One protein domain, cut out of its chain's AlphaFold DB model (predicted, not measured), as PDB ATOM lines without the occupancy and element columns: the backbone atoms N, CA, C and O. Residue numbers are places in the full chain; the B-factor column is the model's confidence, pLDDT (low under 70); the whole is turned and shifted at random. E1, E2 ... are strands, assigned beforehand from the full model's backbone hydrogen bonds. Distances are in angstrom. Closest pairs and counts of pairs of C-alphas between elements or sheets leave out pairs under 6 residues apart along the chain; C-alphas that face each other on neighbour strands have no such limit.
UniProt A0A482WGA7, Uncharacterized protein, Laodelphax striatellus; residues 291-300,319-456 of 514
ATOM      1  N   TYR A 291     184.621 200.954 233.664       79.81
ATOM      2  CA  TYR A 291     185.368 201.584 232.584       79.81
ATOM      3  C   TYR A 291     184.421 202.339 231.672       79.81
ATOM      4  O   TYR A 291     183.534 201.709 231.100       79.81
ATOM      5  N   VAL A 292     184.678 203.625 231.471       84.62
ATOM      6  CA  VAL A 292     183.939 204.428 230.503       84.62
ATOM      7  C   VAL A 292     184.877 205.119 229.545       84.62
ATOM      8  O   VAL A 292     185.985 205.530 229.897       84.62
ATOM      9  N   TYR A 293     184.458 205.104 228.294       85.44
ATOM     10  CA  TYR A 293     185.177 205.644 227.166       85.44
ATOM     11  C   TYR A 293     184.187 206.496 226.389       85.44
ATOM     12  O   TYR A 293     183.234 205.952 225.844       85.44
ATOM     13  N   HIS A 294     184.414 207.797 226.360       82.81
ATOM     14  CA  HIS A 294     183.769 208.710 225.435       82.81
ATOM     15  C   HIS A 294     184.804 209.052 224.373       82.81
ATOM     16  O   HIS A 294     185.853 209.584 224.710       82.81
ATOM     17  N   ASP A 295     184.535 208.699 223.129       85.31
ATOM     18  CA  ASP A 295     185.303 209.074 221.948       85.31
ATOM     19  C   ASP A 295     184.380 209.922 221.062       85.31
ATOM     20  O   ASP A 295     183.249 209.530 220.773       85.31
ATOM     21  N   GLY A 296     184.804 211.131 220.702       86.94
ATOM     22  CA  GLY A 296     184.001 212.065 219.913       86.94
ATOM     23  C   GLY A 296     183.492 213.267 220.708       86.94
ATOM     24  O   GLY A 296     184.273 213.984 221.322       86.94
ATOM     25  N   THR A 297     182.200 213.585 220.615       84.75
ATOM     26  CA  THR A 297     181.586 214.808 221.160       84.75
ATOM     27  C   THR A 297     180.562 214.476 222.243       84.75
ATOM     28  O   THR A 297     179.543 213.859 221.962       84.75
ATOM     29  N   THR A 298     180.803 214.909 223.480       82.12
ATOM     30  CA  THR A 298     179.898 214.717 224.627       82.12
ATOM     31  C   THR A 298     179.491 216.081 225.189       82.12
ATOM     32  O   THR A 298     180.331 216.798 225.730       82.12
ATOM     33  N   THR A 299     178.224 216.485 225.041       84.50
ATOM     34  CA  THR A 299     177.737 217.818 225.471       84.50
ATOM     35  C   THR A 299     176.461 217.736 226.318       84.50
ATOM     36  O   THR A 299     175.398 218.185 225.878       84.50
ATOM     37  N   PRO A 300     176.530 217.121 227.504       80.25
ATOM     38  CA  PRO A 300     175.379 217.014 228.378       80.25
ATOM     39  C   PRO A 300     175.077 218.346 229.084       80.25
ATOM     40  O   PRO A 300     175.966 219.181 229.257       80.25
ATOM     41  N   ALA A 319     192.902 197.865 238.565       70.62
ATOM     42  CA  ALA A 319     191.784 197.680 239.478       70.62
ATOM     43  C   ALA A 319     191.238 199.041 239.924       70.62
ATOM     44  O   ALA A 319     191.981 199.813 240.527       70.62
ATOM     45  N   GLY A 320     189.967 199.323 239.648       71.81
ATOM     46  CA  GLY A 320     189.324 200.587 240.012       71.81
ATOM     47  C   GLY A 320     188.450 201.158 238.899       71.81
ATOM     48  O   GLY A 320     188.118 200.434 237.961       71.81
ATOM     49  N   SER A 321     188.096 202.431 239.023       76.19
ATOM     50  CA  SER A 321     187.319 203.192 238.049       76.19
ATOM     51  C   SER A 321     188.254 203.860 237.047       76.19
ATOM     52  O   SER A 321     189.308 204.391 237.414       76.19
ATOM     53  N   TYR A 322     187.898 203.781 235.771       80.00
ATOM     54  CA  TYR A 322     188.669 204.366 234.685       80.00
ATOM     55  C   TYR A 322     187.741 205.095 233.734       80.00
ATOM     56  O   TYR A 322     186.877 204.450 233.147       80.00
ATOM     57  N   VAL A 323     187.992 206.378 233.518       84.94
ATOM     58  CA  VAL A 323     187.264 207.162 232.525       84.94
ATOM     59  C   VAL A 323     188.230 207.801 231.554       84.94
ATOM     60  O   VAL A 323     189.326 208.234 231.916       84.94
ATOM     61  N   TYR A 324     187.857 207.720 230.291       85.94
ATOM     62  CA  TYR A 324     188.613 208.214 229.165       85.94
ATOM     63  C   TYR A 324     187.658 209.055 228.334       85.94
ATOM     64  O   TYR A 324     186.697 208.513 227.802       85.94
ATOM     65  N   HIS A 325     187.926 210.345 228.241       82.75
ATOM     66  CA  HIS A 325     187.313 211.228 227.268       82.75
ATOM     67  C   HIS A 325     188.373 211.507 226.210       82.75
ATOM     68  O   HIS A 325     189.436 212.011 226.551       82.75
ATOM     69  N   ASP A 326     188.106 211.135 224.972       85.38
ATOM     70  CA  ASP A 326     188.888 211.468 223.791       85.38
ATOM     71  C   ASP A 326     187.987 212.312 222.879       85.38
ATOM     72  O   ASP A 326     186.840 211.949 222.614       85.38
ATOM     73  N   GLY A 327     188.453 213.488 222.467       87.38
ATOM     74  CA  GLY A 327     187.678 214.422 221.650       87.38
ATOM     75  C   GLY A 327     187.173 215.643 222.418       87.38
ATOM     76  O   GLY A 327     187.953 216.349 223.049       87.38
ATOM     77  N   THR A 328     185.892 215.988 222.284       84.94
ATOM     78  CA  THR A 328     185.297 217.232 222.796       84.94
ATOM     79  C   THR A 328     184.245 216.940 223.865       84.94
ATOM     80  O   THR A 328     183.226 216.324 223.582       84.94
ATOM     81  N   THR A 329     184.462 217.408 225.092       82.44
ATOM     82  CA  THR A 329     183.533 217.260 226.223       82.44
ATOM     83  C   THR A 329     183.136 218.648 226.740       82.44
ATOM     84  O   THR A 329     183.978 219.360 227.282       82.44
ATOM     85  N   THR A 330     181.881 219.071 226.551       85.00
ATOM     86  CA  THR A 330     181.395 220.412 226.962       85.00
ATOM     87  C   THR A 330     180.122 220.354 227.820       85.00
ATOM     88  O   THR A 330     179.063 220.812 227.384       85.00
ATOM     89  N   PRO A 331     180.196 219.758 229.017       80.94
ATOM     90  CA  PRO A 331     179.079 219.729 229.946       80.94
ATOM     91  C   PRO A 331     178.754 221.125 230.502       80.94
ATOM     92  O   PRO A 331     179.643 221.968 230.638       80.94
ATOM     93  N   GLY A 332     177.493 221.384 230.852       78.19
ATOM     94  CA  GLY A 332     177.149 222.564 231.655       78.19
ATOM     95  C   GLY A 332     177.747 222.463 233.062       78.19
ATOM     96  O   GLY A 332     178.473 223.367 233.483       78.19
ATOM     97  N   GLN A 333     177.511 221.334 233.728       80.88
ATOM     98  CA  GLN A 333     178.136 220.916 234.990       80.88
ATOM     99  C   GLN A 333     178.687 219.494 234.837       80.88
ATOM    100  O   GLN A 333     178.073 218.680 234.144       80.88
ATOM    101  N   LEU A 334     179.860 219.235 235.409       80.94
ATOM    102  CA  LEU A 334     180.525 217.936 235.397       80.94
ATOM    103  C   LEU A 334     180.978 217.594 236.807       80.94
ATOM    104  O   LEU A 334     181.989 218.137 237.255       80.94
ATOM    105  N   ASP A 335     180.279 216.652 237.424       80.69
ATOM    106  CA  ASP A 335     180.536 216.216 238.788       80.69
ATOM    107  C   ASP A 335     181.110 214.791 238.722       80.69
ATOM    108  O   ASP A 335     180.458 213.834 238.303       80.69
ATOM    109  N   ASP A 336     182.394 214.637 239.054       77.88
ATOM    110  CA  ASP A 336     183.100 213.353 238.995       77.88
ATOM    111  C   ASP A 336     183.482 212.857 240.395       77.88
ATOM    112  O   ASP A 336     184.624 213.001 240.849       77.88
ATOM    113  N   GLU A 337     182.544 212.185 241.060       74.38
ATOM    114  CA  GLU A 337     182.783 211.596 242.372       74.38
ATOM    115  C   GLU A 337     183.323 210.162 242.291       74.38
ATOM    116  O   GLU A 337     182.666 209.192 241.887       74.38
ATOM    117  N   ARG A 338     184.556 209.956 242.774       71.44
ATOM    118  CA  ARG A 338     185.159 208.606 242.827       71.44
ATOM    119  C   ARG A 338     185.738 208.270 244.188       71.44
ATOM    120  O   ARG A 338     186.970 208.166 244.324       71.44
ATOM    121  N   PRO A 339     184.886 207.997 245.190       64.69
ATOM    122  CA  PRO A 339     185.363 207.585 246.491       64.69
ATOM    123  C   PRO A 339     186.084 206.236 246.408       64.69
ATOM    124  O   PRO A 339     185.566 205.211 245.948       64.69
ATOM    125  N   LEU A 340     187.337 206.226 246.868       58.94
ATOM    126  CA  LEU A 340     188.128 205.007 246.962       58.94
ATOM    127  C   LEU A 340     187.775 204.231 248.239       58.94
ATOM    128  O   LEU A 340     187.450 204.815 249.275       58.94
ATOM    129  N   PRO A 341     187.913 202.896 248.248       54.41
ATOM    130  CA  PRO A 341     187.380 202.088 249.321       54.41
ATOM    131  C   PRO A 341     188.367 201.893 250.454       54.41
ATOM    132  O   PRO A 341     189.566 201.714 250.243       54.41
ATOM    133  N   SER A 342     187.838 201.753 251.664       49.25
ATOM    134  CA  SER A 342     188.576 201.579 252.919       49.25
ATOM    135  C   SER A 342     189.467 200.325 253.034       49.25
ATOM    136  O   SER A 342     189.971 200.071 254.123       49.25
ATOM    137  N   GLN A 343     189.704 199.525 251.982       53.12
ATOM    138  CA  GLN A 343     190.491 198.284 252.068       53.12
ATOM    139  C   GLN A 343     191.461 198.030 250.893       53.12
ATOM    140  O   GLN A 343     191.522 198.728 249.888       53.12
ATOM    141  N   LYS A 344     192.288 196.989 251.057       55.78
ATOM    142  CA  LYS A 344     193.476 196.656 250.253       55.78
ATOM    143  C   LYS A 344     193.163 196.267 248.799       55.78
ATOM    144  O   LYS A 344     192.770 195.125 248.570       55.78
ATOM    145  N   ILE A 345     193.518 197.107 247.822       56.12
ATOM    146  CA  ILE A 345     193.502 196.782 246.377       56.12
ATOM    147  C   ILE A 345     194.924 196.442 245.885       56.12
ATOM    148  O   ILE A 345     195.725 197.342 245.649       56.12
ATOM    149  N   PRO A 346     195.312 195.160 245.769       55.94
ATOM    150  CA  PRO A 346     196.608 194.794 245.211       55.94
ATOM    151  C   PRO A 346     196.590 194.816 243.678       55.94
ATOM    152  O   PRO A 346     195.935 193.982 243.056       55.94
ATOM    153  N   GLY A 347     197.387 195.690 243.069       61.19
ATOM    154  CA  GLY A 347     197.535 195.728 241.613       61.19
ATOM    155  C   GLY A 347     198.706 196.568 241.119       61.19
ATOM    156  O   GLY A 347     199.380 197.225 241.905       61.19
ATOM    157  N   GLN A 348     198.999 196.540 239.813       67.38
ATOM    158  CA  GLN A 348     200.002 197.462 239.252       67.38
ATOM    159  C   GLN A 348     199.467 198.900 239.245       67.38
ATOM    160  O   GLN A 348     200.205 199.820 239.591       67.38
ATOM    161  N   ARG A 349     198.189 199.072 238.892       69.56
ATOM    162  CA  ARG A 349     197.431 200.326 238.945       69.56
ATOM    163  C   ARG A 349     196.153 200.088 239.743       69.56
ATOM    164  O   ARG A 349     195.353 199.243 239.347       69.56
ATOM    165  N   ALA A 350     196.010 200.772 240.869       69.88
ATOM    166  CA  ALA A 350     194.885 200.623 241.780       69.88
ATOM    167  C   ALA A 350     194.334 201.999 242.174       69.88
ATOM    168  O   ALA A 350     195.069 202.788 242.764       69.88
ATOM    169  N   GLY A 351     193.065 202.270 241.875       72.31
ATOM    170  CA  GLY A 351     192.402 203.535 242.207       72.31
ATOM    171  C   GLY A 351     191.593 204.107 241.047       72.31
ATOM    172  O   GLY A 351     191.295 203.379 240.103       72.31
ATOM    173  N   SER A 352     191.245 205.385 241.144       75.81
ATOM    174  CA  SER A 352     190.501 206.135 240.135       75.81
ATOM    175  C   SER A 352     191.461 206.760 239.129       75.81
ATOM    176  O   SER A 352     192.506 207.305 239.496       75.81
ATOM    177  N   TYR A 353     191.136 206.636 237.848       80.25
ATOM    178  CA  TYR A 353     191.928 207.194 236.764       80.25
ATOM    179  C   TYR A 353     191.019 207.905 235.781       80.25
ATOM    180  O   TYR A 353     190.152 207.255 235.203       80.25
ATOM    181  N   VAL A 354     191.284 209.179 235.531       84.69
ATOM    182  CA  VAL A 354     190.600 209.931 234.485       84.69
ATOM    183  C   VAL A 354     191.611 210.493 233.513       84.69
ATOM    184  O   VAL A 354     192.700 210.935 233.890       84.69
ATOM    185  N   TYR A 355     191.281 210.350 232.245       85.38
ATOM    186  CA  TYR A 355     192.074 210.794 231.123       85.38
ATOM    187  C   TYR A 355     191.152 211.615 230.237       85.38
ATOM    188  O   TYR A 355     190.191 211.070 229.709       85.38
ATOM    189  N   HIS A 356     191.446 212.894 230.093       82.38
ATOM    190  CA  HIS A 356     190.861 213.747 229.075       82.38
ATOM    191  C   HIS A 356     191.942 213.975 228.030       82.38
ATOM    192  O   HIS A 356     192.991 214.511 228.368       82.38
ATOM    193  N   ASP A 357     191.709 213.529 226.809       84.88
ATOM    194  CA  ASP A 357     192.509 213.813 225.628       84.88
ATOM    195  C   ASP A 357     191.637 214.653 224.684       84.88
ATOM    196  O   ASP A 357     190.490 214.301 224.406       84.88
ATOM    197  N   GLY A 358     192.120 215.818 224.260       86.62
ATOM    198  CA  GLY A 358     191.367 216.747 223.419       86.62
ATOM    199  C   GLY A 358     190.861 217.986 224.159       86.62
ATOM    200  O   GLY A 358     191.629 218.681 224.817       86.62
ATOM    201  N   THR A 359     189.595 218.357 223.967       84.44
ATOM    202  CA  THR A 359     189.005 219.617 224.448       84.44
ATOM    203  C   THR A 359     187.941 219.356 225.510       84.44
ATOM    204  O   THR A 359     186.942 218.703 225.247       84.44
ATOM    205  N   THR A 360     188.124 219.880 226.719       81.62
ATOM    206  CA  THR A 360     187.175 219.767 227.838       81.62
ATOM    207  C   THR A 360     186.798 221.165 228.332       81.62
ATOM    208  O   THR A 360     187.650 221.875 228.868       81.62
ATOM    209  N   THR A 361     185.551 221.598 228.140       84.69
ATOM    210  CA  THR A 361     185.090 222.953 228.521       84.69
ATOM    211  C   THR A 361     183.806 222.937 229.366       84.69
ATOM    212  O   THR A 361     182.764 223.406 228.900       84.69
ATOM    213  N   PRO A 362     183.856 222.374 230.585       80.69
ATOM    214  CA  PRO A 362     182.757 222.448 231.540       80.69
ATOM    215  C   PRO A 362     182.422 223.893 231.930       80.69
ATOM    216  O   PRO A 362     183.320 224.730 232.057       80.69
ATOM    217  N   GLY A 363     181.148 224.188 232.189       78.38
ATOM    218  CA  GLY A 363     180.778 225.405 232.920       78.38
ATOM    219  C   GLY A 363     181.305 225.357 234.358       78.38
ATOM    220  O   GLY A 363     182.032 226.262 234.774       78.38
ATOM    221  N   GLN A 364     181.007 224.267 235.065       80.19
ATOM    222  CA  GLN A 364     181.569 223.897 236.371       80.19
ATOM    223  C   GLN A 364     182.119 222.467 236.302       80.19
ATOM    224  O   GLN A 364     181.560 221.637 235.582       80.19
ATOM    225  N   LEU A 365     183.242 222.223 236.973       79.88
ATOM    226  CA  LEU A 365     183.903 220.924 237.047       79.88
ATOM    227  C   LEU A 365     184.287 220.650 238.493       79.88
ATOM    228  O   LEU A 365     185.273 221.223 238.963       79.88
ATOM    229  N   ASP A 366     183.562 219.737 239.120       79.44
ATOM    230  CA  ASP A 366     183.766 219.349 240.507       79.44
ATOM    231  C   ASP A 366     184.329 217.918 240.507       79.44
ATOM    232  O   ASP A 366     183.685 216.960 240.083       79.44
ATOM    233  N   ASP A 367     185.599 217.758 240.894       76.62
ATOM    234  CA  ASP A 367     186.290 216.462 240.884       76.62
ATOM    235  C   ASP A 367     186.639 216.014 242.307       76.62
ATOM    236  O   ASP A 367     187.736 216.267 242.819       76.62
ATOM    237  N   GLU A 368     185.720 215.284 242.941       73.75
ATOM    238  CA  GLU A 368     185.921 214.751 244.283       73.75
ATOM    239  C   GLU A 368     186.490 213.327 244.272       73.75
ATOM    240  O   GLU A 368     185.874 212.330 243.871       73.75
ATOM    241  N   ARG A 369     187.707 213.173 244.809       71.25
ATOM    242  CA  ARG A 369     188.362 211.851 244.882       71.25
ATOM    243  C   ARG A 369     188.946 211.558 246.249       71.25
ATOM    244  O   ARG A 369     190.180 211.499 246.395       71.25
ATOM    245  N   PRO A 370     188.102 211.275 247.254       64.50
ATOM    246  CA  PRO A 370     188.595 210.927 248.569       64.50
ATOM    247  C   PRO A 370     189.376 209.610 248.525       64.50
ATOM    248  O   PRO A 370     188.900 208.550 248.103       64.50
ATOM    249  N   LEU A 371     190.633 209.673 248.972       59.22
ATOM    250  CA  LEU A 371     191.503 208.508 249.084       59.22
ATOM    251  C   LEU A 371     191.190 207.745 250.386       59.22
ATOM    252  O   LEU A 371     190.895 208.346 251.421       59.22
ATOM    253  N   PRO A 372     191.324 206.409 250.414       56.12
ATOM    254  CA  PRO A 372     190.811 205.629 251.520       56.12
ATOM    255  C   PRO A 372     191.785 205.550 252.683       56.12
ATOM    256  O   PRO A 372     193.001 205.478 252.511       56.12
ATOM    257  N   SER A 373     191.243 205.406 253.890       49.78
ATOM    258  CA  SER A 373     191.990 205.349 255.152       49.78
ATOM    259  C   SER A 373     192.930 204.141 255.337       49.78
ATOM    260  O   SER A 373     193.525 204.023 256.406       49.78
ATOM    261  N   GLN A 374     193.111 203.242 254.357       53.22
ATOM    262  CA  GLN A 374     193.901 202.007 254.516       53.22
ATOM    263  C   GLN A 374     194.855 201.682 253.346       53.22
ATOM    264  O   GLN A 374     194.835 202.279 252.276       53.22
ATOM    265  N   LYS A 375     195.741 200.695 253.567       55.22
ATOM    266  CA  LYS A 375     196.851 200.301 252.673       55.22
ATOM    267  C   LYS A 375     196.385 199.836 251.284       55.22
ATOM    268  O   LYS A 375     195.912 198.706 251.164       55.22
ATOM    269  N   ILE A 376     196.719 200.586 250.232       55.38
ATOM    270  CA  ILE A 376     196.680 200.131 248.830       55.38
ATOM    271  C   ILE A 376     198.102 199.734 248.386       55.38
ATOM    272  O   ILE A 376     198.951 200.608 248.232       55.38
ATOM    273  N   PRO A 377     198.424 198.438 248.211       53.84
ATOM    274  CA  PRO A 377     199.721 198.001 247.718       53.84
ATOM    275  C   PRO A 377     199.720 197.937 246.191       53.84
ATOM    276  O   PRO A 377     199.042 197.091 245.609       53.84
ATOM    277  N   GLY A 378     200.541 198.759 245.541       59.22
ATOM    278  CA  GLY A 378     200.681 198.730 244.085       59.22
ATOM    279  C   GLY A 378     201.848 199.556 243.556       59.22
ATOM    280  O   GLY A 378     202.509 200.268 244.309       59.22
ATOM    281  N   GLN A 379     202.143 199.457 242.255       64.69
ATOM    282  CA  GLN A 379     203.135 200.351 241.636       64.69
ATOM    283  C   GLN A 379     202.589 201.784 241.550       64.69
ATOM    284  O   GLN A 379     203.321 202.729 241.837       64.69
ATOM    285  N   ARG A 380     201.309 201.932 241.196       67.44
ATOM    286  CA  ARG A 380     200.550 203.187 241.196       67.44
ATOM    287  C   ARG A 380     199.263 202.981 241.989       67.44
ATOM    288  O   ARG A 380     198.469 202.117 241.623       67.44
ATOM    289  N   ALA A 381     199.103 203.713 243.081       67.44
ATOM    290  CA  ALA A 381     197.983 203.586 244.001       67.44
ATOM    291  C   ALA A 381     197.418 204.971 244.347       67.44
ATOM    292  O   ALA A 381     198.157 205.799 244.874       67.44
ATOM    293  N   GLY A 382     196.134 205.206 244.089       71.00
ATOM    294  CA  GLY A 382     195.453 206.468 244.395       71.00
ATOM    295  C   GLY A 382     194.700 207.043 243.200       71.00
ATOM    296  O   GLY A 382     194.413 206.295 242.268       71.00
ATOM    297  N   SER A 383     194.370 208.334 243.244       74.19
ATOM    298  CA  SER A 383     193.655 209.003 242.161       74.19
ATOM    299  C   SER A 383     194.625 209.655 241.182       74.19
ATOM    300  O   SER A 383     195.650 210.221 241.576       74.19
ATOM    301  N   TYR A 384     194.338 209.518 239.893       78.62
ATOM    302  CA  TYR A 384     195.153 210.077 238.828       78.62
ATOM    303  C   TYR A 384     194.261 210.757 237.804       78.62
ATOM    304  O   TYR A 384     193.399 210.095 237.236       78.62
ATOM    305  N   VAL A 385     194.531 212.022 237.520       83.12
ATOM    306  CA  VAL A 385     193.892 212.742 236.422       83.12
ATOM    307  C   VAL A 385     194.954 213.212 235.453       83.12
ATOM    308  O   VAL A 385     196.034 213.664 235.843       83.12
ATOM    309  N   TYR A 386     194.674 212.995 234.182       83.50
ATOM    310  CA  TYR A 386     195.512 213.383 233.071       83.50
ATOM    311  C   TYR A 386     194.637 214.186 232.125       83.50
ATOM    312  O   TYR A 386     193.678 213.645 231.591       83.50
ATOM    313  N   HIS A 387     194.969 215.451 231.939       80.56
ATOM    314  CA  HIS A 387     194.438 216.267 230.864       80.56
ATOM    315  C   HIS A 387     195.550 216.408 229.837       80.56
ATOM    316  O   HIS A 387     196.624 216.888 230.185       80.56
ATOM    317  N   ASP A 388     195.310 215.950 228.624       82.31
ATOM    318  CA  ASP A 388     196.136 216.161 227.446       82.31
ATOM    319  C   ASP A 388     195.291 216.980 226.460       82.31
ATOM    320  O   ASP A 388     194.165 216.605 226.140       82.31
ATOM    321  N   GLY A 389     195.762 218.159 226.061       84.12
ATOM    322  CA  GLY A 389     195.020 219.062 225.176       84.12
ATOM    323  C   GLY A 389     194.542 220.347 225.853       84.12
ATOM    324  O   GLY A 389     195.332 221.064 226.460       84.12
ATOM    325  N   THR A 390     193.277 220.725 225.657       82.62
ATOM    326  CA  THR A 390     192.707 222.008 226.102       82.62
ATOM    327  C   THR A 390     191.616 221.794 227.143       82.62
ATOM    328  O   THR A 390     190.576 221.218 226.854       82.62
ATOM    329  N   THR A 391     191.814 222.309 228.352       79.31
ATOM    330  CA  THR A 391     190.823 222.271 229.433       79.31
ATOM    331  C   THR A 391     190.487 223.696 229.864       79.31
ATOM    332  O   THR A 391     191.354 224.409 230.370       79.31
ATOM    333  N   THR A 392     189.250 224.151 229.661       82.94
ATOM    334  CA  THR A 392     188.816 225.510 230.050       82.94
ATOM    335  C   THR A 392     187.510 225.481 230.844       82.94
ATOM    336  O   THR A 392     186.456 225.795 230.287       82.94
ATOM    337  N   PRO A 393     187.563 225.089 232.130       78.25
ATOM    338  CA  PRO A 393     186.420 225.160 233.029       78.25
ATOM    339  C   PRO A 393     186.056 226.619 233.328       78.25
ATOM    340  O   PRO A 393     186.949 227.461 233.477       78.25
ATOM    341  N   GLY A 394     184.770 226.934 233.475       76.50
ATOM    342  CA  GLY A 394     184.364 228.203 234.089       76.50
ATOM    343  C   GLY A 394     184.808 228.261 235.555       76.50
ATOM    344  O   GLY A 394     185.525 229.186 235.950       76.50
ATOM    345  N   GLN A 395     184.456 227.227 236.318       76.88
ATOM    346  CA  GLN A 395     184.945 226.936 237.669       76.88
ATOM    347  C   GLN A 395     185.496 225.505 237.710       76.88
ATOM    348  O   GLN A 395     184.999 224.639 236.989       76.88
ATOM    349  N   LEU A 396     186.559 225.295 238.482       76.75
ATOM    350  CA  LEU A 396     187.185 223.996 238.699       76.75
ATOM    351  C   LEU A 396     187.471 223.841 240.187       76.75
ATOM    352  O   LEU A 396     188.385 224.507 240.678       76.75
ATOM    353  N   ASP A 397     186.739 222.940 240.829       77.00
ATOM    354  CA  ASP A 397     186.899 222.599 242.236       77.00
ATOM    355  C   ASP A 397     187.429 221.154 242.318       77.00
ATOM    356  O   ASP A 397     186.773 220.187 241.938       77.00
ATOM    357  N   ASP A 398     188.690 220.996 242.728       73.94
ATOM    358  CA  ASP A 398     189.382 219.699 242.756       73.94
ATOM    359  C   ASP A 398     189.701 219.271 244.196       73.94
ATOM    360  O   ASP A 398     190.776 219.558 244.738       73.94
ATOM    361  N   GLU A 399     188.780 218.538 244.826       70.69
ATOM    362  CA  GLU A 399     188.948 218.052 246.194       70.69
ATOM    363  C   GLU A 399     189.555 216.647 246.247       70.69
ATOM    364  O   GLU A 399     188.976 215.620 245.865       70.69
ATOM    365  N   ARG A 400     190.764 216.546 246.811       68.75
ATOM    366  CA  ARG A 400     191.470 215.255 246.908       68.75
ATOM    367  C   ARG A 400     192.061 215.015 248.286       68.75
ATOM    368  O   ARG A 400     193.295 215.032 248.450       68.75
ATOM    369  N   PRO A 401     191.227 214.713 249.292       62.91
ATOM    370  CA  PRO A 401     191.720 214.470 250.632       62.91
ATOM    371  C   PRO A 401     192.589 213.206 250.683       62.91
ATOM    372  O   PRO A 401     192.186 212.102 250.303       62.91
ATOM    373  N   LEU A 402     193.829 213.365 251.165       57.62
ATOM    374  CA  LEU A 402     194.751 212.251 251.388       57.62
ATOM    375  C   LEU A 402     194.437 211.545 252.714       57.62
ATOM    376  O   LEU A 402     194.144 212.187 253.724       57.62
ATOM    377  N   PRO A 403     194.593 210.212 252.783       54.75
ATOM    378  CA  PRO A 403     194.229 209.471 253.969       54.75
ATOM    379  C   PRO A 403     195.311 209.568 255.040       54.75
ATOM    380  O   PRO A 403     196.509 209.554 254.758       54.75
ATOM    381  N   SER A 404     194.898 209.533 256.304       49.25
ATOM    382  CA  SER A 404     195.777 209.611 257.480       49.25
ATOM    383  C   SER A 404     196.729 208.413 257.679       49.25
ATOM    384  O   SER A 404     197.503 208.406 258.637       49.25
ATOM    385  N   GLN A 405     196.705 207.398 256.804       52.75
ATOM    386  CA  GLN A 405     197.458 206.146 256.960       52.75
ATOM    387  C   GLN A 405     198.381 205.811 255.772       52.75
ATOM    388  O   GLN A 405     198.276 206.341 254.671       52.75
ATOM    389  N   LYS A 406     199.324 204.885 256.004       54.50
ATOM    390  CA  LYS A 406     200.370 204.478 255.046       54.50
ATOM    391  C   LYS A 406     199.796 203.838 253.771       54.50
ATOM    392  O   LYS A 406     199.255 202.736 253.841       54.50
ATOM    393  N   ILE A 407     200.092 204.425 252.611       54.28
ATOM    394  CA  ILE A 407     199.918 203.808 251.285       54.28
ATOM    395  C   ILE A 407     201.285 203.303 250.777       54.28
ATOM    396  O   ILE A 407     202.128 204.111 250.397       54.28
ATOM    397  N   PRO A 408     201.568 201.988 250.808       51.12
ATOM    398  CA  PRO A 408     202.822 201.451 250.289       51.12
ATOM    399  C   PRO A 408     202.777 201.273 248.761       51.12
ATOM    400  O   PRO A 408     202.072 200.400 248.260       51.12
ATOM    401  N   GLY A 409     203.589 202.028 248.019       56.31
ATOM    402  CA  GLY A 409     203.705 201.893 246.561       56.31
ATOM    403  C   GLY A 409     204.866 202.688 245.958       56.31
ATOM    404  O   GLY A 409     205.511 203.470 246.653       56.31
ATOM    405  N   GLN A 410     205.177 202.490 244.670       59.75
ATOM    406  CA  GLN A 410     206.185 203.331 243.994       59.75
ATOM    407  C   GLN A 410     205.662 204.761 243.785       59.75
ATOM    408  O   GLN A 410     206.405 205.714 244.020       59.75
ATOM    409  N   ARG A 411     204.390 204.898 243.390       63.03
ATOM    410  CA  ARG A 411     203.629 206.152 243.316       63.03
ATOM    411  C   ARG A 411     202.336 205.986 244.109       63.03
ATOM    412  O   ARG A 411     201.538 205.119 243.762       63.03
ATOM    413  N   ALA A 412     202.167 206.749 245.180       63.34
ATOM    414  CA  ALA A 412     201.065 206.585 246.120       63.34
ATOM    415  C   ALA A 412     200.465 207.941 246.520       63.34
ATOM    416  O   ALA A 412     201.145 208.732 247.171       63.34
ATOM    417  N   GLY A 413     199.209 208.201 246.164       67.56
ATOM    418  CA  GLY A 413     198.519 209.456 246.471       67.56
ATOM    419  C   GLY A 413     197.738 210.000 245.281       67.56
ATOM    420  O   GLY A 413     197.356 209.237 244.400       67.56
ATOM    421  N   SER A 414     197.497 211.305 245.286       70.50
ATOM    422  CA  SER A 414     196.775 212.005 244.227       70.50
ATOM    423  C   SER A 414     197.766 212.596 243.219       70.50
ATOM    424  O   SER A 414     198.799 213.152 243.601       70.50
ATOM    425  N   TYR A 415     197.479 212.460 241.929       73.94
ATOM    426  CA  TYR A 415     198.291 213.048 240.873       73.94
ATOM    427  C   TYR A 415     197.407 213.683 239.816       73.94
ATOM    428  O   TYR A 415     196.561 213.000 239.252       73.94
ATOM    429  N   VAL A 416     197.688 214.935 239.487       79.00
ATOM    430  CA  VAL A 416     197.095 215.602 238.333       79.00
ATOM    431  C   VAL A 416     198.208 216.010 237.383       79.00
ATOM    432  O   VAL A 416     199.252 216.520 237.800       79.00
ATOM    433  N   TYR A 417     198.023 215.682 236.118       79.75
ATOM    434  CA  TYR A 417     198.932 215.997 235.034       79.75
ATOM    435  C   TYR A 417     198.139 216.777 233.997       79.75
ATOM    436  O   TYR A 417     197.162 216.255 233.477       79.75
ATOM    437  N   HIS A 418     198.567 217.995 233.710       76.88
ATOM    438  CA  HIS A 418     198.074 218.779 232.591       76.88
ATOM    439  C   HIS A 418     199.199 218.863 231.568       76.88
ATOM    440  O   HIS A 418     200.236 219.460 231.854       76.88
ATOM    441  N   ASP A 419     199.012 218.232 230.424       77.19
ATOM    442  CA  ASP A 419     199.816 218.394 229.222       77.19
ATOM    443  C   ASP A 419     198.979 219.247 228.254       77.19
ATOM    444  O   ASP A 419     197.831 218.917 227.965       77.19
ATOM    445  N   GLY A 420     199.473 220.420 227.857       78.94
ATOM    446  CA  GLY A 420     198.718 221.363 227.016       78.94
ATOM    447  C   GLY A 420     198.183 222.618 227.723       78.94
ATOM    448  O   GLY A 420     198.881 223.260 228.508       78.94
ATOM    449  N   THR A 421     196.982 223.071 227.362       78.50
ATOM    450  CA  THR A 421     196.426 224.369 227.784       78.50
ATOM    451  C   THR A 421     195.338 224.190 228.831       78.50
ATOM    452  O   THR A 421     194.298 223.606 228.555       78.50
ATOM    453  N   THR A 422     195.526 224.754 230.024       75.25
ATOM    454  CA  THR A 422     194.508 224.751 231.087       75.25
ATOM    455  C   THR A 422     194.178 226.192 231.475       75.25
ATOM    456  O   THR A 422     195.051 226.919 231.950       75.25
ATOM    457  N   THR A 423     192.937 226.628 231.258       79.38
ATOM    458  CA  THR A 423     192.509 228.023 231.494       79.38
ATOM    459  C   THR A 423     191.217 228.058 232.315       79.38
ATOM    460  O   THR A 423     190.157 228.333 231.754       79.38
ATOM    461  N   PRO A 424     191.270 227.726 233.618       74.00
ATOM    462  CA  PRO A 424     190.101 227.821 234.478       74.00
ATOM    463  C   PRO A 424     189.795 229.287 234.803       74.00
ATOM    464  O   PRO A 424     190.711 230.078 235.069       74.00
ATOM    465  N   GLY A 425     188.512 229.657 234.786       72.56
ATOM    466  CA  GLY A 425     188.067 230.974 235.248       72.56
ATOM    467  C   GLY A 425     188.359 231.163 236.739       72.56
ATOM    468  O   GLY A 425     189.022 232.131 237.127       72.56
ATOM    469  N   GLN A 426     187.945 230.188 237.548       72.12
ATOM    470  CA  GLN A 426     188.302 230.030 238.961       72.12
ATOM    471  C   GLN A 426     188.830 228.613 239.197       72.12
ATOM    472  O   GLN A 426     188.327 227.671 238.591       72.12
ATOM    473  N   LEU A 427     189.876 228.490 240.017       70.56
ATOM    474  CA  LEU A 427     190.456 227.210 240.416       70.56
ATOM    475  C   LEU A 427     190.550 227.151 241.941       70.56
ATOM    476  O   LEU A 427     191.365 227.889 242.513       70.56
ATOM    477  N   ASP A 428     189.782 226.251 242.546       71.12
ATOM    478  CA  ASP A 428     189.963 225.803 243.923       71.12
ATOM    479  C   ASP A 428     190.563 224.386 243.923       71.12
ATOM    480  O   ASP A 428     190.119 223.491 243.208       71.12
ATOM    481  N   ASP A 429     191.657 224.185 244.659       67.31
ATOM    482  CA  ASP A 429     192.397 222.913 244.674       67.31
ATOM    483  C   ASP A 429     192.726 222.515 246.116       67.31
ATOM    484  O   ASP A 429     193.835 222.736 246.634       67.31
ATOM    485  N   GLU A 430     191.745 221.911 246.787       65.81
ATOM    486  CA  GLU A 430     191.864 221.469 248.169       65.81
ATOM    487  C   GLU A 430     192.511 220.077 248.281       65.81
ATOM    488  O   GLU A 430     191.933 219.006 248.066       65.81
ATOM    489  N   ARG A 431     193.783 220.073 248.703       64.50
ATOM    490  CA  ARG A 431     194.597 218.850 248.854       64.50
ATOM    491  C   ARG A 431     195.201 218.716 250.249       64.50
ATOM    492  O   ARG A 431     196.427 218.841 250.402       64.50
ATOM    493  N   PRO A 432     194.404 218.425 251.291       58.41
ATOM    494  CA  PRO A 432     194.927 218.300 252.644       58.41
ATOM    495  C   PRO A 432     195.948 217.154 252.732       58.41
ATOM    496  O   PRO A 432     195.666 215.993 252.427       58.41
ATOM    497  N   LEU A 433     197.178 217.483 253.148       51.19
ATOM    498  CA  LEU A 433     198.251 216.508 253.355       51.19
ATOM    499  C   LEU A 433     197.986 215.667 254.615       51.19
ATOM    500  O   LEU A 433     197.546 216.198 255.637       51.19
ATOM    501  N   PRO A 434     198.339 214.372 254.618       50.41
ATOM    502  CA  PRO A 434     198.098 213.531 255.771       50.41
ATOM    503  C   PRO A 434     199.114 213.805 256.880       50.41
ATOM    504  O   PRO A 434     200.288 214.093 256.643       50.41
ATOM    505  N   SER A 435     198.679 213.613 258.123       43.97
ATOM    506  CA  SER A 435     199.498 213.784 259.330       43.97
ATOM    507  C   SER A 435     200.606 212.730 259.507       43.97
ATOM    508  O   SER A 435     201.403 212.822 260.442       43.97
ATOM    509  N   GLN A 436     200.696 211.722 258.626       47.50
ATOM    510  CA  GLN A 436     201.642 210.604 258.731       47.50
ATOM    511  C   GLN A 436     202.513 210.417 257.475       47.50
ATOM    512  O   GLN A 436     202.079 210.630 256.348       47.50
ATOM    513  N   LYS A 437     203.757 209.940 257.664       50.12
ATOM    514  CA  LYS A 437     204.691 209.596 256.572       50.12
ATOM    515  C   LYS A 437     204.122 208.493 255.670       50.12
ATOM    516  O   LYS A 437     203.977 207.351 256.118       50.12
ATOM    517  N   ILE A 438     203.933 208.797 254.387       51.22
ATOM    518  CA  ILE A 438     203.603 207.814 253.351       51.22
ATOM    519  C   ILE A 438     204.908 207.175 252.821       51.22
ATOM    520  O   ILE A 438     205.772 207.892 252.316       51.22
ATOM    521  N   PRO A 439     205.119 205.850 252.945       44.09
ATOM    522  CA  PRO A 439     206.315 205.192 252.424       44.09
ATOM    523  C   PRO A 439     206.155 204.852 250.931       44.09
ATOM    524  O   PRO A 439     205.356 203.989 250.576       44.09
ATOM    525  N   GLY A 440     206.957 205.480 250.070       51.03
ATOM    526  CA  GLY A 440     207.003 205.229 248.625       51.03
ATOM    527  C   GLY A 440     208.083 206.068 247.934       51.03
ATOM    528  O   GLY A 440     208.619 206.987 248.549       51.03
ATOM    529  N   GLN A 441     208.435 205.758 246.678       51.31
ATOM    530  CA  GLN A 441     209.421 206.561 245.922       51.31
ATOM    531  C   GLN A 441     208.876 207.952 245.558       51.31
ATOM    532  O   GLN A 441     209.637 208.913 245.492       51.31
ATOM    533  N   ARG A 442     207.562 208.060 245.335       56.56
ATOM    534  CA  ARG A 442     206.811 209.315 245.201       56.56
ATOM    535  C   ARG A 442     205.503 209.136 245.957       56.56
ATOM    536  O   ARG A 442     204.682 208.330 245.537       56.56
ATOM    537  N   ALA A 443     205.323 209.819 247.076       55.78
ATOM    538  CA  ALA A 443     204.102 209.701 247.851       55.78
ATOM    539  C   ALA A 443     203.628 211.072 248.330       55.78
ATOM    540  O   ALA A 443     204.436 211.833 248.859       55.78
ATOM    541  N   GLY A 444     202.348 211.384 248.116       62.53
ATOM    542  CA  GLY A 444     201.774 212.713 248.352       62.53
ATOM    543  C   GLY A 444     200.772 213.115 247.270       62.53
ATOM    544  O   GLY A 444     200.378 212.281 246.459       62.53
ATOM    545  N   SER A 445     200.373 214.386 247.273       66.56
ATOM    546  CA  SER A 445     199.597 214.987 246.188       66.56
ATOM    547  C   SER A 445     200.534 215.767 245.271       66.56
ATOM    548  O   SER A 445     201.373 216.525 245.764       66.56
ATOM    549  N   TYR A 446     200.434 215.558 243.960       66.81
ATOM    550  CA  TYR A 446     201.259 216.247 242.970       66.81
ATOM    551  C   TYR A 446     200.393 216.814 241.850       66.81
ATOM    552  O   TYR A 446     199.499 216.132 241.357       66.81
ATOM    553  N   VAL A 447     200.729 218.025 241.417       71.50
ATOM    554  CA  VAL A 447     200.225 218.623 240.182       71.50
ATOM    555  C   VAL A 447     201.427 218.885 239.289       71.50
ATOM    556  O   VAL A 447     202.439 219.425 239.746       71.50
ATOM    557  N   TYR A 448     201.346 218.437 238.046       73.19
ATOM    558  CA  TYR A 448     202.348 218.679 237.024       73.19
ATOM    559  C   TYR A 448     201.669 219.382 235.860       73.19
ATOM    560  O   TYR A 448     200.709 218.851 235.317       73.19
ATOM    561  N   HIS A 449     202.190 220.542 235.482       69.75
ATOM    562  CA  HIS A 449     201.794 221.241 234.267       69.75
ATOM    563  C   HIS A 449     202.972 221.182 233.297       69.75
ATOM    564  O   HIS A 449     204.054 221.684 233.612       69.75
ATOM    565  N   ASP A 450     202.775 220.527 232.165       67.19
ATOM    566  CA  ASP A 450     203.659 220.541 231.007       67.19
ATOM    567  C   ASP A 450     202.913 221.274 229.887       67.19
ATOM    568  O   ASP A 450     202.263 220.687 229.035       67.19
ATOM    569  N   GLY A 451     202.853 222.602 229.992       65.44
ATOM    570  CA  GLY A 451     202.032 223.407 229.097       65.44
ATOM    571  C   GLY A 451     201.689 224.782 229.656       65.44
ATOM    572  O   GLY A 451     202.346 225.283 230.574       65.44
ATOM    573  N   THR A 452     200.681 225.426 229.074       70.81
ATOM    574  CA  THR A 452     200.248 226.771 229.463       70.81
ATOM    575  C   THR A 452     199.058 226.696 230.404       70.81
ATOM    576  O   THR A 452     197.935 226.424 229.986       70.81
ATOM    577  N   THR A 453     199.294 226.994 231.677       64.62
ATOM    578  CA  THR A 453     198.234 227.150 232.677       64.62
ATOM    579  C   THR A 453     198.028 228.637 232.945       64.62
ATOM    580  O   THR A 453     198.937 229.296 233.450       64.62
ATOM    581  N   THR A 454     196.856 229.173 232.594       68.81
ATOM    582  CA  THR A 454     196.494 230.578 232.862       68.81
ATOM    583  C   THR A 454     195.206 230.622 233.681       68.81
ATOM    584  O   THR A 454     194.123 230.756 233.121       68.81
ATOM    585  N   PRO A 455     195.297 230.462 235.003       61.91
ATOM    586  CA  PRO A 455     194.136 230.562 235.871       61.91
ATOM    587  C   PRO A 455     193.762 232.035 236.087       61.91
ATOM    588  O   PRO A 455     194.645 232.881 236.257       61.91
ATOM    589  N   GLY A 456     192.464 232.348 236.072       58.41
ATOM    590  CA  GLY A 456     191.964 233.698 236.350       58.41
ATOM    591  C   GLY A 456     192.176 234.106 237.812       58.41
ATOM    592  O   GLY A 456     192.831 235.113 238.091       58.41
TER     593      GLY A 456
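This is residues 291 to 300 and 319 to 456 of the 514 residues of an uncharacterized protein of Laodelphax striatellus (UniProt A0A482WGA7). The chain is wound in stacked turns, a small solenoid. One wall is the row of sharply bent strands E1, E2, E5, E8, E10 and E12, which E4 and E7 extend; the opposite wall has the short strands E3, E6, E9 and E11, with long links running on from them. The printed part has 148 residues, with no named helix and twelve named strands, E1 to E12 in order along the chain; the class is all strand. The larger sheet is branched and its neighbour pairs are parallel; the smaller runs E3, E6, E9, E11, all parallel. The whole is compact, with a radius of gyration of the C-alphas of 15.0 A and spans of 38 by 30 by 24 A.

E1, residues 291 to 298, begins at C-alpha 291 (185.368, 201.584, 232.584) and is 16.3 A long. E2 is residues 322 to 329, 16.3 A, and E3 residues 333 to 335. E4, residues 347 to 350, runs on into E5, residues 353 to 360, 16.1 A, at 61 degrees. E6 is residues 364 to 366. E7, residues 378 to 381, runs on into E8, residues 384 to 391, 16.0 A, at 62 degrees. E9 is residues 395 to 397. E10, residues 409 to 422, begins at C-alpha 409 (203.705, 201.893, 246.561) and is 29.1 A long. E11 is residues 426 to 428. E12, residues 440 to 453, is 28.5 A long and ends at C-alpha 453 (198.234, 227.150, 232.677). E1 bends by 81 degrees at residue 295, and E10 by 73 degrees at residue 413.

In the branched sheet, which is twisted, E1 and E2 are parallel at 2 degrees, with N 294 and O 324 2.8 A apart. E2 and E5 are parallel at 3 degrees, with N 357 and O 325 2.7 A apart. E5 and E8 are parallel at 3 degrees, with N 388 and O 356 2.7 A apart. E4 and E7 are parallel at 2 degrees, with N 350 and O 380 2.9 A apart. E7, beside residues 409 to 412, and E8, beside residues 414 to 422, lie on one side of E10. N 381 and O 411 are 2.9 A apart, and N 385 and O 415 are 2.8 A apart. E12 lies on the other side of E10, parallel at 2 degrees, with N 448 and O 416 2.8 A apart. In the second sheet the edge strands are E3 and E11. E3 and E6 are parallel at 4 degrees, with N 334 and O 364 2.9 A apart. E6 and E9 are parallel at 5 degrees, with N 397 and O 365 2.9 A apart. E9 and E11 are parallel at 4 degrees, with N 428 and O 396 2.9 A apart. Among the pairs that stay apart are E2 and E3.

The two C-alphas farthest apart, those of Thr 297 and Gln 436, are 42.8 A apart. Residues 301 to 318 are not printed, and C-alphas 300 and 319 are 27.7 A apart across the cut. The links E3 to E4, E6 to E7, E9 to E10 and E11 to E12 are long. The mean pLDDT of the printed part is 70.4, and 63 residues are under 70, among them residues 339 to 350 and 429 to 446.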